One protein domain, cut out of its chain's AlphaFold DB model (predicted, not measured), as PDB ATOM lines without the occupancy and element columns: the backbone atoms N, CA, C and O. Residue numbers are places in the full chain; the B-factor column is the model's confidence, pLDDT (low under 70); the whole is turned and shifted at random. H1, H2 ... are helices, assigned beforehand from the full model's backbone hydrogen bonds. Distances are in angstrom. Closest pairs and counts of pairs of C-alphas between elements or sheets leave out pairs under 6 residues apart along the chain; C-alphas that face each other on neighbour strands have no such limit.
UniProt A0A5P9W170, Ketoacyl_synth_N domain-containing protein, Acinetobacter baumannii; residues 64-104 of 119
ATOM      1  N   ILE A  64     -37.144  10.070  23.211       89.00
ATOM      2  CA  ILE A  64     -37.823  11.371  23.260       89.00
ATOM      3  C   ILE A  64     -37.456  12.075  24.566       89.00
ATOM      4  O   ILE A  64     -37.624  11.511  25.645       89.00
ATOM      5  N   ARG A  65     -36.993  13.321  24.470       88.31
ATOM      6  CA  ARG A  65     -36.615  14.156  25.613       88.31
ATOM      7  C   ARG A  65     -37.307  15.510  25.541       88.31
ATOM      8  O   ARG A  65     -37.777  15.934  24.484       88.31
ATOM      9  N   TYR A  66     -37.380  16.182  26.684       90.25
ATOM     10  CA  TYR A  66     -37.826  17.567  26.741       90.25
ATOM     11  C   TYR A  66     -36.769  18.479  26.113       90.25
ATOM     12  O   TYR A  66     -35.579  18.329  26.377       90.25
ATOM     13  N   ASN A  67     -37.210  19.415  25.282       89.19
ATOM     14  CA  ASN A  67     -36.366  20.370  24.593       89.19
ATOM     15  C   ASN A  67     -36.660  21.778  25.113       89.19
ATOM     16  O   ASN A  67     -37.648  22.414  24.739       89.19
ATOM     17  N   GLU A  68     -35.765  22.276  25.964       88.56
ATOM     18  CA  GLU A  68     -35.874  23.606  26.565       88.56
ATOM     19  C   GLU A  68     -35.891  24.731  25.527       88.56
ATOM     20  O   GLU A  68     -36.512  25.768  25.752       88.56
ATOM     21  N   VAL A  69     -35.242  24.536  24.375       88.62
ATOM     22  CA  VAL A  69     -35.233  25.529  23.294       88.62
ATOM     23  C   VAL A  69     -36.642  25.705  22.737       88.62
ATOM     24  O   VAL A  69     -37.077  26.829  22.509       88.62
ATOM     25  N   TYR A  70     -37.392  24.614  22.574       89.25
ATOM     26  CA  TYR A  70     -38.762  24.678  22.057       89.25
ATOM     27  C   TYR A  70     -39.721  25.333  23.048       89.25
ATOM     28  O   TYR A  70     -40.611  26.073  22.632       89.25
ATOM     29  N   ALA A  71     -39.495  25.122  24.345       87.25
ATOM     30  CA  ALA A  71     -40.239  25.805  25.394       87.25
ATOM     31  C   ALA A  71     -39.950  27.315  25.414       87.25
ATOM     32  O   ALA A  71     -40.874  28.119  25.493       87.25
ATOM     33  N   LYS A  72     -38.680  27.717  25.261       90.19
ATOM     34  CA  LYS A  72     -38.278  29.136  25.178       90.19
ATOM     35  C   LYS A  72     -38.836  29.835  23.937       90.19
ATOM     36  O   LYS A  72     -39.162  31.014  23.998       90.19
ATOM     37  N   LEU A  73     -38.971  29.109  22.828       91.56
ATOM     38  CA  LEU A  73     -39.564  29.604  21.581       91.56
ATOM     39  C   LEU A  73     -41.103  29.565  21.577       91.56
ATOM     40  O   LEU A  73     -41.718  29.898  20.566       91.56
ATOM     41  N   ASN A  74     -41.727  29.181  22.696       90.81
ATOM     42  CA  ASN A  74     -43.176  29.117  22.874       90.81
ATOM     43  C   ASN A  74     -43.887  28.243  21.817       90.81
ATOM     44  O   ASN A  74     -44.985  28.556  21.346       90.81
ATOM     45  N   PHE A  75     -43.247  27.143  21.407       89.69
ATOM     46  CA  PHE A  75     -43.861  26.169  20.508       89.69
ATOM     47  C   PHE A  75     -44.871  25.290  21.242       89.69
ATOM     48  O   PHE A  75     -44.719  24.988  22.413       89.69
ATOM     49  N   ARG A  76     -45.887  24.785  20.533       87.44
ATOM     50  CA  ARG A  76     -46.915  23.919  21.146       87.44
ATOM     51  C   ARG A  76     -46.381  22.563  21.631       87.44
ATOM     52  O   ARG A  76     -46.992  21.951  22.496       87.44
ATOM     53  N   SER A  77     -45.286  22.070  21.046       88.31
ATOM     54  CA  SER A  77     -44.640  20.812  21.436       88.31
ATOM     55  C   SER A  77     -43.255  21.097  21.995       88.31
ATOM     56  O   SER A  77     -42.397  21.610  21.281       88.31
ATOM     57  N   HIS A  78     -43.028  20.713  23.250       90.06
ATOM     58  CA  HIS A  78     -41.743  20.887  23.934       90.06
ATOM     59  C   HIS A  78     -40.892  19.615  23.958       90.06
ATOM     60  O   HIS A  78     -39.900  19.549  24.672       90.06
ATOM     61  N   VAL A  79     -41.282  18.573  23.227       89.31
ATOM     62  CA  VAL A  79     -40.569  17.291  23.206       89.31
ATOM     63  C   VAL A  79     -39.976  17.025  21.828       89.31
ATOM     64  O   VAL A  79     -40.636  17.233  20.808       89.31
ATOM     65  N   SER A  80     -38.731  16.550  21.802       86.94
ATOM     66  CA  SER A  80     -38.028  16.147  20.584       86.94
ATOM     67  C   SER A  80     -37.169  14.905  20.819       86.94
ATOM     68  O   SER A  80     -36.701  14.634  21.920       86.94
ATOM     69  N   ALA A  81     -36.967  14.131  19.758       85.00
ATOM     70  CA  ALA A  81     -36.084  12.970  19.746       85.00
ATOM     71  C   ALA A  81     -34.799  13.330  18.993       85.00
ATOM     72  O   ALA A  81     -34.582  12.898  17.861       85.00
ATOM     73  N   THR A  82     -33.991  14.205  19.588       81.00
ATOM     74  CA  THR A  82     -32.748  14.676  18.967       81.00
ATOM     75  C   THR A  82     -31.672  13.604  19.122       81.00
ATOM     76  O   THR A  82     -31.374  13.191  20.239       81.00
ATOM     77  N   ALA A  83     -31.102  13.134  18.011       79.44
ATOM     78  CA  ALA A  83     -29.924  12.273  18.048       79.44
ATOM     79  C   ALA A  83     -28.678  13.141  18.262       79.44
ATOM     80  O   ALA A  83     -28.395  14.028  17.454       79.44
ATOM     81  N   GLU A  84     -27.953  12.907  19.352       76.25
ATOM     82  CA  GLU A  84     -26.696  13.596  19.638       76.25
ATOM     83  C   GLU A  84     -25.564  12.933  18.858       76.25
ATOM     84  O   GLU A  84     -25.226  11.778  19.102       76.25
ATOM     85  N   MET A  85     -24.966  13.667  17.926       77.06
ATOM     86  CA  MET A  85     -23.809  13.217  17.158       77.06
ATOM     87  C   MET A  85     -22.645  14.176  17.355       77.06
ATOM     88  O   MET A  85     -22.810  15.386  17.201       77.06
ATOM     89  N   ASN A  86     -21.458  13.622  17.608       76.00
ATOM     90  CA  ASN A  86     -20.224  14.383  17.513       76.00
ATOM     91  C   ASN A  86     -19.716  14.342  16.062       76.00
ATOM     92  O   ASN A  86     -19.396  13.274  15.540       76.00
ATOM     93  N   PHE A  87     -19.656  15.507  15.417       73.88
ATOM     94  CA  PHE A  87     -19.166  15.660  14.047       73.88
ATOM     95  C   PHE A  87     -17.712  16.157  13.979       73.88
ATOM     96  O   PHE A  87     -17.237  16.450  12.886       73.88
ATOM     97  N   GLU A  88     -16.990  16.287  15.093       77.19
ATOM     98  CA  GLU A  88     -15.626  16.846  15.136       77.19
ATOM     99  C   GLU A  88     -14.676  16.148  14.154       77.19
ATOM    100  O   GLU A  88     -14.008  16.822  13.374       77.19
ATOM    101  N   ASN A  89     -14.736  14.817  14.081       76.62
ATOM    102  CA  ASN A  89     -13.818  13.991  13.285       76.62
ATOM    103  C   ASN A  89     -14.232  13.788  11.818       76.62
ATOM    104  O   ASN A  89     -13.640  12.965  11.124       76.62
ATOM    105  N   ILE A  90     -15.263  14.487  11.340       79.88
ATOM    106  CA  ILE A  90     -15.684  14.411   9.935       79.88
ATOM    107  C   ILE A  90     -15.003  15.525   9.146       79.88
ATOM    108  O   ILE A  90     -14.971  16.679   9.592       79.88
ATOM    109  N   ASP A  91     -14.505  15.172   7.962       79.69
ATOM    110  CA  ASP A  91     -13.877  16.107   7.039       79.69
ATOM    111  C   ASP A  91     -14.790  17.331   6.771       79.69
ATOM    112  O   ASP A  91     -15.988  17.163   6.495       79.69
ATOM    113  N   PRO A  92     -14.277  18.570   6.884       75.81
ATOM    114  CA  PRO A  92     -15.061  19.783   6.663       75.81
ATOM    115  C   PRO A  92     -15.711  19.892   5.275       75.81
ATOM    116  O   PRO A  92     -16.815  20.428   5.160       75.81
ATOM    117  N   GLU A  93     -15.077  19.368   4.228       75.62
ATOM    118  CA  GLU A  93     -15.610  19.362   2.864       75.62
ATOM    119  C   GLU A  93     -16.816  18.417   2.753       75.62
ATOM    120  O   GLU A  93     -17.856  18.762   2.172       75.62
ATOM    121  N   LEU A  94     -16.744  17.264   3.427       71.62
ATOM    122  CA  LEU A  94     -17.873  16.337   3.554       71.62
ATOM    123  C   LEU A  94     -19.029  16.945   4.364       71.62
ATOM    124  O   LEU A  94     -20.196  16.751   4.024       71.62
ATOM    125  N   LYS A  95     -18.751  17.757   5.391       65.50
ATOM    126  CA  LYS A  95     -19.814  18.448   6.152       65.50
ATOM    127  C   LYS A  95     -20.649  19.380   5.266       65.50
ATOM    128  O   LYS A  95     -21.875  19.418   5.411       65.50
ATOM    129  N   ASN A  96     -20.007  20.093   4.340       63.59
ATOM    130  CA  ASN A  96     -20.664  21.067   3.464       63.59
ATOM    131  C   ASN A  96     -21.426  20.409   2.309       63.59
ATOM    132  O   ASN A  96     -22.564  20.787   2.020       63.59
ATOM    133  N   THR A  97     -20.850  19.379   1.692       55.16
ATOM    134  CA  THR A  97     -21.511  18.626   0.612       55.16
ATOM    135  C   THR A  97     -22.782  17.921   1.103       55.16
ATOM    136  O   THR A  97     -23.817  17.962   0.436       55.16
ATOM    137  N   TRP A  98     -22.771  17.373   2.322       46.81
ATOM    138  CA  TRP A  98     -23.940  16.718   2.925       46.81
ATOM    139  C   TRP A  98     -24.959  17.715   3.507       46.81
ATOM    140  O   TRP A  98     -26.147  17.403   3.626       46.81
ATOM    141  N   ALA A  99     -24.542  18.940   3.852       50.00
ATOM    142  CA  ALA A  99     -25.471  20.020   4.196       50.00
ATOM    143  C   ALA A  99     -26.344  20.428   2.995       50.00
ATOM    144  O   ALA A  99     -27.530  20.708   3.175       50.00
ATOM    145  N   PHE A 100     -25.807  20.361   1.772       30.19
ATOM    146  CA  PHE A 100     -26.559  20.631   0.543       30.19
ATOM    147  C   PHE A 100     -27.656  19.583   0.285       30.19
ATOM    148  O   PHE A 100     -28.765  19.935  -0.110       30.19
ATOM    149  N   ALA A 101     -27.403  18.308   0.609       42.38
ATOM    150  CA  ALA A 101     -28.416  17.250   0.545       42.38
ATOM    151  C   ALA A 101     -29.556  17.444   1.571       42.38
ATOM    152  O   ALA A 101     -30.699  17.077   1.303       42.38
ATOM    153  N   ARG A 102     -29.278  18.071   2.729       37.59
ATOM    154  CA  ARG A 102     -30.300  18.457   3.727       37.59
ATOM    155  C   ARG A 102     -31.110  19.689   3.319       37.59
ATOM    156  O   ARG A 102     -32.261  19.807   3.726       37.59
ATOM    157  N   CYS A 103     -30.521  20.576   2.519       31.59
ATOM    158  CA  CYS A 103     -31.168  21.762   1.957       31.59
ATOM    159  C   CYS A 103     -31.772  21.493   0.567       31.59
ATOM    160  O   CYS A 103     -31.992  22.425  -0.204       31.59
ATOM    161  N   MET A 104     -32.037  20.231   0.213       26.41
ATOM    162  CA  MET A 104     -32.867  19.956  -0.951       26.41
ATOM    163  C   MET A 104     -34.318  20.293  -0.606       26.41
ATOM    164  O   MET A 104     -34.900  19.633   0.263       26.41
TER     165      MET A 104
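AT A GLANCE: This is residues 64 to 104 of the 119 residues of the protein "Ketoacyl_synth_N domain-containing protein" of Acinetobacter baumannii (UniProt A0A5P9W170). What does one see first? There is little regular structure: helix H2 sticks out at one end of a long strand-like strap of loop, and the short helix H1 sits within a loop at the other end. What is printed? The 41 residues include two named helices, H1 then H2, and no named strand; the class is all helix, with 16 residues in named elements. The whole is extended, radius of gyration of the C-alphas 14.2 A, spanning 36 by 23 by 16 A.

IN THESE COORDINATES: Where is H2? It is residues 92 to 102, 15.6 A from C-alpha 92 at (-15.061, 19.783, 6.663) to C-alpha 102. Where is H1? It is residues 68 to 72, 6.2 A long, from C-alpha 68 at (-35.874, 23.606, 26.565).

HOW THE PARTS SIT: Do the helices meet? H2 and H1 are apart, with a long link of 19 residues. What pairs? Residues 65 to 66 pair antiparallel with 79 to 80. Which O i to N i+4 pairs are within hydrogen-bond range? In H1 every one is; in H2, 6 of 7.

THE WHOLE: How far does it reach? The farthest C-alphas, of Arg 76 and Asp 91, are 36.8 A apart. Is anything cut or uncertain? The printed part has no cut; residues 95 to 104 have pLDDT under 70.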